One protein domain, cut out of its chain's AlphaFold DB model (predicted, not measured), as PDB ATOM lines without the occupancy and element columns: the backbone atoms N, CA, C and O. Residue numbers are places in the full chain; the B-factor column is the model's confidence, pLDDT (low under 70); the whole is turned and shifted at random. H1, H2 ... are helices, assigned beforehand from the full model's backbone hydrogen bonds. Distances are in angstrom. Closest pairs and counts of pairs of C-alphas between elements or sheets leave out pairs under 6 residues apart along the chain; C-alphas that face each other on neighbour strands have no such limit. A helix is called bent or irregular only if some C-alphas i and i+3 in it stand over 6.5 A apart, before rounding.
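AT A GLANCE: This is residues 189 to 245 and 279 to 292 of the 310 residues of the protein "DUF4050 domain-containing protein" of Pseudovirgaria hyperparasitica (UniProt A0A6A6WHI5). Two helices, H2 and H3, cross nearly at right angles as the core; H4 stands off the far end of H2, touching it there, and the short helix H1 lies toward one end of the long axis. The tail, residues 237 to 245, runs toward the other end. The printed part has 71 residues with four named helices, in the order H1, H2, H3, H4, and no named strand: all helix. It is only just compact, close to loose, with a radius of gyration of the C-alphas of 13.2 A, and elongated, spanning 42 by 24 by 17 A.

IN THESE COORDINATES: Start at C-alpha 193, (20.250, 121.973, 376.069), where H1, residues 193 to 197, begins. Next comes H2, residues 200 to 212, 17.7 A long and irregular: C-alphas 201 and 204 are 7.1 A apart. Find C-alpha 223 at (29.909, 131.151, 364.402); from there H3 runs 19.8 A to residue 236. H4, residues 279 to 291, 19.2 A long, ends at C-alpha 291, (30.566, 144.111, 370.086); it is neither bent nor irregular, but only just: C-alphas 280 and 283 are 6.4 A apart.

HOW THE PARTS SIT: H1 and H2 meet only through their tight link. Look at Tyr 203 and Ala 229: their C-alphas, 4.4 A apart, are the closest where H2 touches H3, about perpendicular at 83 degrees. H2 touches H4 with residues 211 to 212 alone, and H4 touches H2 with residues 284 to 288 alone, about perpendicular at 85 degrees; the closest C-alphas, of Leu 212 and Gly 284, are 7.2 A apart. H3 and H4 are apart, and H1 is apart from both. In H1 every O i to N i+4 pair is within hydrogen-bond range; in H2 6 of 9 are, in H3 9 of 10, in H4 7 of 9.

THE WHOLE: The two C-alphas farthest apart are those of Gln 191 and Ala 245, 42.7 A. Residues 246 to 278 are not printed, and C-alphas 245 and 279 are 14.3 A apart across this cut. Of the links that are printed whole, H2 to H3 is short, with 10 residues. Mean pLDDT of the printed part is 83.1; residues 190, 244 to 245 and 279 to 281 are under 70.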
ATOM      1  N   LEU A 189      30.900 119.573 376.595       77.19
ATOM      2  CA  LEU A 189      29.480 119.593 376.954       77.19
ATOM      3  C   LEU A 189      28.620 119.104 375.781       77.19
ATOM      4  O   LEU A 189      27.956 119.900 375.111       77.19
ATOM      5  N   ALA A 190      28.660 117.798 375.505       69.88
ATOM      6  CA  ALA A 190      27.952 117.196 374.375       69.88
ATOM      7  C   ALA A 190      26.420 117.388 374.437       69.88
ATOM      8  O   ALA A 190      25.818 117.717 373.419       69.88
ATOM      9  N   GLN A 191      25.796 117.259 375.617       73.31
ATOM     10  CA  GLN A 191      24.336 117.364 375.794       73.31
ATOM     11  C   GLN A 191      23.876 118.707 376.394       73.31
ATOM     12  O   GLN A 191      23.008 118.750 377.263       73.31
ATOM     13  N   ASN A 192      24.455 119.837 375.977       78.94
ATOM     14  CA  ASN A 192      23.995 121.128 376.496       78.94
ATOM     15  C   ASN A 192      22.689 121.578 375.814       78.94
ATOM     16  O   ASN A 192      22.708 121.976 374.646       78.94
ATOM     17  N   ALA A 193      21.577 121.580 376.558       79.25
ATOM     18  CA  ALA A 193      20.250 121.973 376.069       79.25
ATOM     19  C   ALA A 193      20.220 123.367 375.415       79.25
ATOM     20  O   ALA A 193      19.507 123.569 374.433       79.25
ATOM     21  N   ILE A 194      21.048 124.310 375.885       76.06
ATOM     22  CA  ILE A 194      21.120 125.655 375.304       76.06
ATOM     23  C   ILE A 194      21.657 125.593 373.873       76.06
ATOM     24  O   ILE A 194      21.093 126.220 372.983       76.06
ATOM     25  N   ARG A 195      22.717 124.809 373.633       76.38
ATOM     26  CA  ARG A 195      23.292 124.646 372.288       76.38
ATOM     27  C   ARG A 195      22.329 123.924 371.352       76.38
ATOM     28  O   ARG A 195      22.232 124.311 370.199       76.38
ATOM     29  N   ILE A 196      21.607 122.925 371.857       80.56
ATOM     30  CA  ILE A 196      20.604 122.179 371.080       80.56
ATOM     31  C   ILE A 196      19.425 123.084 370.692       80.56
ATOM     32  O   ILE A 196      18.871 122.945 369.607       80.56
ATOM     33  N   SER A 197      19.055 124.039 371.552       81.69
ATOM     34  CA  SER A 197      17.942 124.957 371.281       81.69
ATOM     35  C   SER A 197      18.237 126.008 370.203       81.69
ATOM     36  O   SER A 197      17.304 126.585 369.650       81.69
ATOM     37  N   ILE A 198      19.513 126.264 369.892       83.56
ATOM     38  CA  ILE A 198      19.912 127.202 368.840       83.56
ATOM     39  C   ILE A 198      19.855 126.455 367.506       83.56
ATOM     40  O   ILE A 198      20.779 125.738 367.135       83.56
ATOM     41  N   GLY A 199      18.745 126.622 366.794       85.94
ATOM     42  CA  GLY A 199      18.539 126.084 365.454       85.94
ATOM     43  C   GLY A 199      17.827 127.087 364.551       85.94
ATOM     44  O   GLY A 199      17.611 128.237 364.931       85.94
ATOM     45  N   GLU A 200      17.410 126.629 363.373       88.12
ATOM     46  CA  GLU A 200      16.877 127.484 362.300       88.12
ATOM     47  C   GLU A 200      15.682 128.345 362.723       88.12
ATOM     48  O   GLU A 200      15.571 129.492 362.310       88.12
ATOM     49  N   LYS A 201      14.829 127.842 363.619       89.75
ATOM     50  CA  LYS A 201      13.673 128.593 364.138       89.75
ATOM     51  C   LYS A 201      14.064 129.827 364.963       89.75
ATOM     52  O   LYS A 201      13.258 130.735 365.116       89.75
ATOM     53  N   VAL A 202      15.273 129.850 365.527       91.06
ATOM     54  CA  VAL A 202      15.764 130.909 366.430       91.06
ATOM     55  C   VAL A 202      16.612 131.939 365.678       91.06
ATOM     56  O   VAL A 202      16.879 133.025 366.187       91.06
ATOM     57  N   TYR A 203      17.030 131.631 364.454       93.50
ATOM     58  CA  TYR A 203      17.889 132.486 363.639       93.50
ATOM     59  C   TYR A 203      17.293 133.871 363.315       93.50
ATOM     60  O   TYR A 203      18.035 134.842 363.484       93.50
ATOM     61  N   PRO A 204      15.995 134.031 362.971       93.69
ATOM     62  CA  PRO A 204      15.401 135.363 362.780       93.69
ATOM     63  C   PRO A 204      15.469 136.208 364.058       93.69
ATOM     64  O   PRO A 204      15.800 137.392 364.055       93.69
ATOM     65  N   ASP A 205      15.232 135.557 365.194       92.31
ATOM     66  CA  ASP A 205      15.288 136.163 366.516       92.31
ATOM     67  C   ASP A 205      16.711 136.599 366.893       92.31
ATOM     68  O   ASP A 205      16.910 137.679 367.456       92.31
ATOM     69  N   ILE A 206      17.708 135.772 366.565       92.69
ATOM     70  CA  ILE A 206      19.131 136.092 366.738       92.69
ATOM     71  C   ILE A 206      19.506 137.281 365.859       92.69
ATOM     72  O   ILE A 206      20.127 138.217 366.356       92.69
ATOM     73  N   TYR A 207      19.099 137.283 364.590       94.00
ATOM     74  CA  TYR A 207      19.365 138.388 363.677       94.00
ATOM     75  C   TYR A 207      18.783 139.706 364.213       94.00
ATOM     76  O   TYR A 207      19.511 140.670 364.446       94.00
ATOM     77  N   ASN A 208      17.498 139.726 364.554       94.38
ATOM     78  CA  ASN A 208      16.834 140.941 365.025       94.38
ATOM     79  C   ASN A 208      17.381 141.439 366.375       94.38
ATOM     80  O   ASN A 208      17.648 142.630 366.557       94.38
ATOM     81  N   LYS A 209      17.579 140.541 367.347       92.88
ATOM     82  CA  LYS A 209      17.960 140.935 368.715       92.88
ATOM     83  C   LYS A 209      19.466 141.159 368.858       92.88
ATOM     84  O   LYS A 209      19.870 142.083 369.557       92.88
ATOM     85  N   VAL A 210      20.299 140.329 368.236       92.62
ATOM     86  CA  VAL A 210      21.761 140.383 368.406       92.62
ATOM     87  C   VAL A 210      22.415 141.253 367.339       92.62
ATOM     88  O   VAL A 210      23.272 142.061 367.683       92.62
ATOM     89  N   VAL A 211      22.013 141.120 366.071       92.44
ATOM     90  CA  VAL A 211      22.645 141.849 364.958       92.44
ATOM     91  C   VAL A 211      22.070 143.257 364.843       92.44
ATOM     92  O   VAL A 211      22.820 144.223 364.961       92.44
ATOM     93  N   LEU A 212      20.749 143.392 364.677       93.06
ATOM     94  CA  LEU A 212      20.124 144.709 364.494       93.06
ATOM     95  C   LEU A 212      20.059 145.515 365.795       93.06
ATOM     96  O   LEU A 212      20.389 146.697 365.813       93.06
ATOM     97  N   SER A 213      19.656 144.876 366.897       93.50
ATOM     98  CA  SER A 213      19.475 145.561 368.189       93.50
ATOM     99  C   SER A 213      20.735 145.574 369.069       93.50
ATOM    100  O   SER A 213      20.684 146.064 370.196       93.50
ATOM    101  N   ALA A 214      21.857 145.016 368.592       90.69
ATOM    102  CA  ALA A 214      23.141 144.934 369.299       90.69
ATOM    103  C   ALA A 214      23.067 144.351 370.731       90.69
ATOM    104  O   ALA A 214      23.895 144.669 371.592       90.69
ATOM    105  N   ARG A 215      22.079 143.491 371.023       90.56
ATOM    106  CA  ARG A 215      21.917 142.903 372.357       90.56
ATOM    107  C   ARG A 215      22.977 141.834 372.596       90.56
ATOM    108  O   ARG A 215      23.124 140.904 371.808       90.56
ATOM    109  N   THR A 216      23.661 141.908 373.734       84.69
ATOM    110  CA  THR A 216      24.628 140.880 374.131       84.69
ATOM    111  C   THR A 216      23.900 139.574 374.484       84.69
ATOM    112  O   THR A 216      23.087 139.570 375.415       84.69
ATOM    113  N   PRO A 217      24.153 138.460 373.775       83.12
ATOM    114  CA  PRO A 217      23.550 137.184 374.128       83.12
ATOM    115  C   PRO A 217      24.144 136.676 375.448       83.12
ATOM    116  O   PRO A 217      25.347 136.769 375.685       83.12
ATOM    117  N   SER A 218      23.303 136.108 376.315       75.69
ATOM    118  CA  SER A 218      23.748 135.571 377.612       75.69
ATOM    119  C   SER A 218      24.650 134.338 377.482       75.69
ATOM    120  O   SER A 218      25.343 133.987 378.438       75.69
ATOM    121  N   VAL A 219      24.602 133.651 376.338       75.06
ATOM    122  CA  VAL A 219      25.405 132.464 376.036       75.06
ATOM    123  C   VAL A 219      26.089 132.687 374.688       75.06
ATOM    124  O   VAL A 219      25.416 133.134 373.756       75.06
ATOM    125  N   PRO A 220      27.396 132.393 374.558       80.50
ATOM    126  CA  PRO A 220      28.099 132.514 373.286       80.50
ATOM    127  C   PRO A 220      27.423 131.691 372.185       80.50
ATOM    128  O   PRO A 220      27.193 130.490 372.351       80.50
ATOM    129  N   ILE A 221      27.121 132.343 371.063       84.88
ATOM    130  CA  ILE A 221      26.529 131.715 369.878       84.88
ATOM    131  C   ILE A 221      27.670 131.203 368.996       84.88
ATOM    132  O   ILE A 221      28.681 131.883 368.823       84.88
ATOM    133  N   ASN A 222      27.532 129.991 368.458       87.00
ATOM    134  CA  ASN A 222      28.525 129.438 367.543       87.00
ATOM    135  C   ASN A 222      28.564 130.255 366.242       87.00
ATOM    136  O   ASN A 222      27.521 130.675 365.741       87.00
ATOM    137  N   LEU A 223      29.751 130.429 365.661       88.06
ATOM    138  CA  LEU A 223      29.909 131.151 364.402       88.06
ATOM    139  C   LEU A 223      29.075 130.522 363.281       88.06
ATOM    140  O   LEU A 223      28.457 131.253 362.520       88.06
ATOM    141  N   SER A 224      28.993 129.188 363.222       88.81
ATOM    142  CA  SER A 224      28.180 128.484 362.220       88.81
ATOM    143  C   SER A 224      26.690 128.824 362.292       88.81
ATOM    144  O   SER A 224      26.011 128.809 361.273       88.81
ATOM    145  N   ASP A 225      26.175 129.089 363.492       91.06
ATOM    146  CA  ASP A 225      24.775 129.468 363.695       91.06
ATOM    147  C   ASP A 225      24.578 130.957 363.421       91.06
ATOM    148  O   ASP A 225      23.598 131.350 362.794       91.06
ATOM    149  N   MET A 226      25.548 131.785 363.819       92.19
ATOM    150  CA  MET A 226      25.535 133.218 363.543       92.19
ATOM    151  C   MET A 226      25.571 133.512 362.037       92.19
ATOM    152  O   MET A 226      24.807 134.346 361.564       92.19
ATOM    153  N   THR A 227      26.408 132.818 361.261       93.19
ATOM    154  CA  THR A 227      26.471 133.013 359.803       93.19
ATOM    155  C   THR A 227      25.167 132.615 359.121       93.19
ATOM    156  O   THR A 227      24.696 133.336 358.246       93.19
ATOM    157  N   LYS A 228      24.535 131.518 359.550       93.12
ATOM    158  CA  LYS A 228      23.213 131.122 359.046       93.12
ATOM    159  C   LYS A 228      22.135 132.142 359.407       93.12
ATOM    160  O   LYS A 228      21.327 132.477 358.547       93.12
ATOM    161  N   ALA A 229      22.153 132.668 360.633       93.25
ATOM    162  CA  ALA A 229      21.231 133.716 361.062       93.25
ATOM    163  C   ALA A 229      21.395 135.011 360.255       93.25
ATOM    164  O   ALA A 229      20.398 135.604 359.854       93.25
ATOM    165  N   LEU A 230      22.633 135.407 359.946       92.62
ATOM    166  CA  LEU A 230      22.920 136.543 359.066       92.62
ATOM    167  C   LEU A 230      22.376 136.326 357.654       92.62
ATOM    168  O   LEU A 230      21.649 137.171 357.148       92.62
ATOM    169  N   VAL A 231      22.671 135.177 357.038       92.88
ATOM    170  CA  VAL A 231      22.188 134.864 355.685       92.88
ATOM    171  C   VAL A 231      20.661 134.827 355.635       92.88
ATOM    172  O   VAL A 231      20.073 135.311 354.671       92.88
ATOM    173  N   GLN A 232      20.002 134.269 356.653       91.06
ATOM    174  CA  GLN A 232      18.541 134.273 356.727       91.06
ATOM    175  C   GLN A 232      17.972 135.685 356.888       91.06
ATOM    176  O   GLN A 232      17.074 136.046 356.133       91.06
ATOM    177  N   GLY A 233      18.529 136.500 357.788       92.44
ATOM    178  CA  GLY A 233      18.106 137.890 357.947       92.44
ATOM    179  C   GLY A 233      18.293 138.707 356.667       92.44
ATOM    180  O   GLY A 233      17.377 139.393 356.228       92.44
ATOM    181  N   TRP A 234      19.430 138.570 355.982       91.31
ATOM    182  CA  TRP A 234      19.655 139.255 354.706       91.31
ATOM    183  C   TRP A 234      18.697 138.806 353.600       91.31
ATOM    184  O   TRP A 234      18.295 139.629 352.780       91.31
ATOM    185  N   LYS A 235      18.299 137.526 353.572       91.19
ATOM    186  CA  LYS A 235      17.255 137.037 352.655       91.19
ATOM    187  C   LYS A 235      15.906 137.686 352.939       91.19
ATOM    188  O   LYS A 235      15.239 138.105 352.001       91.19
ATOM    189  N   GLU A 236      15.525 137.791 354.208       88.75
ATOM    190  CA  GLU A 236      14.259 138.402 354.626       88.75
ATOM    191  C   GLU A 236      14.217 139.909 354.320       88.75
ATOM    192  O   GLU A 236      13.203 140.422 353.857       88.75
ATOM    193  N   HIS A 237      15.346 140.605 354.482       88.56
ATOM    194  CA  HIS A 237      15.478 142.032 354.171       88.56
ATOM    195  C   HIS A 237      15.769 142.343 352.691       88.56
ATOM    196  O   HIS A 237      15.907 143.511 352.332       88.56
ATOM    197  N   GLY A 238      15.870 141.331 351.822       85.62
ATOM    198  CA  GLY A 238      16.174 141.523 350.397       85.62
ATOM    199  C   GLY A 238      17.591 142.043 350.109       85.62
ATOM    200  O   GLY A 238      17.859 142.540 349.017       85.62
ATOM    201  N   GLU A 239      18.502 141.929 351.077       86.12
ATOM    202  CA  GLU A 239      19.927 142.270 350.938       86.12
ATOM    203  C   GLU A 239      20.762 141.084 350.423       86.12
ATOM    204  O   GLU A 239      21.927 141.242 350.055       86.12
ATOM    205  N   TRP A 240      20.164 139.890 350.378       83.88
ATOM    206  CA  TRP A 240      20.758 138.676 349.828       83.88
ATOM    207  C   TRP A 240      20.122 138.294 348.479       83.88
ATOM    208  O   TRP A 240      18.894 138.239 348.395       83.88
ATOM    209  N   PRO A 241      20.907 137.913 347.452       80.50
ATOM    210  CA  PRO A 241      22.368 137.829 347.430       80.50
ATOM    211  C   PRO A 241      23.023 139.221 347.385       80.50
ATOM    212  O   PRO A 241      22.408 140.158 346.869       80.50
ATOM    213  N   PRO A 242      24.260 139.371 347.900       74.69
ATOM    214  CA  PRO A 242      24.973 140.638 347.817       74.69
ATOM    215  C   PRO A 242      25.036 141.059 346.350       74.69
ATOM    216  O   PRO A 242      25.501 140.299 345.496       74.69
ATOM    217  N   ARG A 243      24.522 142.256 346.047       75.94
ATOM    218  CA  ARG A 243      24.610 142.806 344.691       75.94
ATOM    219  C   ARG A 243      26.089 142.819 344.291       75.94
ATOM    220  O   ARG A 243      26.909 143.179 345.140       75.94
ATOM    221  N   PRO A 244      26.443 142.415 343.056       69.69
ATOM    222  CA  PRO A 244      27.833 142.422 342.621       69.69
ATOM    223  C   PRO A 244      28.394 143.817 342.875       69.69
ATOM    224  O   PRO A 244      27.829 144.813 342.413       69.69
ATOM    225  N   ALA A 245      29.450 143.888 343.687       68.25
ATOM    226  CA  ALA A 245      30.123 145.148 343.941       68.25
ATOM    227  C   ALA A 245      30.546 145.741 342.584       68.25
ATOM    228  O   ALA A 245      30.971 144.980 341.706       68.25
ATOM    229  N   PRO A 279      26.398 153.508 353.044       65.44
ATOM    230  CA  PRO A 279      25.856 154.051 354.293       65.44
ATOM    231  C   PRO A 279      24.919 153.089 355.048       65.44
ATOM    232  O   PRO A 279      24.777 153.207 356.264       65.44
ATOM    233  N   HIS A 280      24.311 152.113 354.362       66.94
ATOM    234  CA  HIS A 280      23.432 151.104 354.970       66.94
ATOM    235  C   HIS A 280      24.209 149.995 355.706       66.94
ATOM    236  O   HIS A 280      23.788 149.556 356.772       66.94
ATOM    237  N   VAL A 281      25.392 149.612 355.214       66.81
ATOM    238  CA  VAL A 281      26.233 148.552 355.812       66.81
ATOM    239  C   VAL A 281      27.065 149.079 356.986       66.81
ATOM    240  O   VAL A 281      27.406 148.340 357.912       66.81
ATOM    241  N   ARG A 282      27.340 150.389 356.996       72.75
ATOM    242  CA  ARG A 282      28.130 151.071 358.028       72.75
ATOM    243  C   ARG A 282      27.601 150.830 359.443       72.75
ATOM    244  O   ARG A 282      28.379 150.481 360.325       72.75
ATOM    245  N   LYS A 283      26.284 150.924 359.654       72.62
ATOM    246  CA  LYS A 283      25.665 150.711 360.977       72.62
ATOM    247  C   LYS A 283      25.845 149.278 361.488       72.62
ATOM    248  O   LYS A 283      26.107 149.078 362.676       72.62
ATOM    249  N   GLY A 284      25.743 148.290 360.597       72.44
ATOM    250  CA  GLY A 284      25.965 146.882 360.931       72.44
ATOM    251  C   GLY A 284      27.425 146.610 361.294       72.44
ATOM    252  O   GLY A 284      27.710 146.024 362.337       72.44
ATOM    253  N   VAL A 285      28.362 147.117 360.488       75.19
ATOM    254  CA  VAL A 285      29.807 146.938 360.707       75.19
ATOM    255  C   VAL A 285      30.290 147.677 361.956       75.19
ATOM    256  O   VAL A 285      31.081 147.129 362.722       75.19
ATOM    257  N   GLU A 286      29.788 148.882 362.230       72.06
ATOM    258  CA  GLU A 286      30.103 149.626 363.455       72.06
ATOM    259  C   GLU A 286      29.555 148.930 364.710       72.06
ATOM    260  O   GLU A 286      30.247 148.859 365.730       72.06
ATOM    261  N   SER A 287      28.361 148.337 364.628       71.06
ATOM    262  CA  SER A 287      27.783 147.542 365.719       71.06
ATOM    263  C   SER A 287      28.622 146.295 366.003       71.06
ATOM    264  O   SER A 287      28.953 146.019 367.156       71.06
ATOM    265  N   VAL A 288      29.072 145.599 364.955       70.88
ATOM    266  CA  VAL A 288      30.006 144.466 365.055       70.88
ATOM    267  C   VAL A 288      31.337 144.914 365.670       70.88
ATOM    268  O   VAL A 288      31.798 144.325 366.647       70.88
ATOM    269  N   LYS A 289      31.924 146.015 365.191       74.12
ATOM    270  CA  LYS A 289      33.189 146.567 365.708       74.12
ATOM    271  C   LYS A 289      33.101 146.910 367.201       74.12
ATOM    272  O   LYS A 289      34.072 146.709 367.937       74.12
ATOM    273  N   LYS A 290      31.934 147.377 367.662       74.38
ATOM    274  CA  LYS A 290      31.641 147.677 369.072       74.38
ATOM    275  C   LYS A 290      31.475 146.412 369.916       74.38
ATOM    276  O   LYS A 290      32.049 146.334 371.001       74.38
ATOM    277  N   VAL A 291      30.755 145.409 369.412       73.31
ATOM    278  CA  VAL A 291      30.566 144.111 370.086       73.31
ATOM    279  C   VAL A 291      31.899 143.382 370.263       73.31
ATOM    280  O   VAL A 291      32.178 142.864 371.343       73.31
ATOM    281  N   PHE A 292      32.762 143.411 369.247       71.38
ATOM    282  CA  PHE A 292      34.075 142.762 369.286       71.38
ATOM    283  C   PHE A 292      35.184 143.624 369.899       71.38
ATOM    284  O   PHE A 292      36.343 143.216 369.890       71.38
TER     285      PHE A 292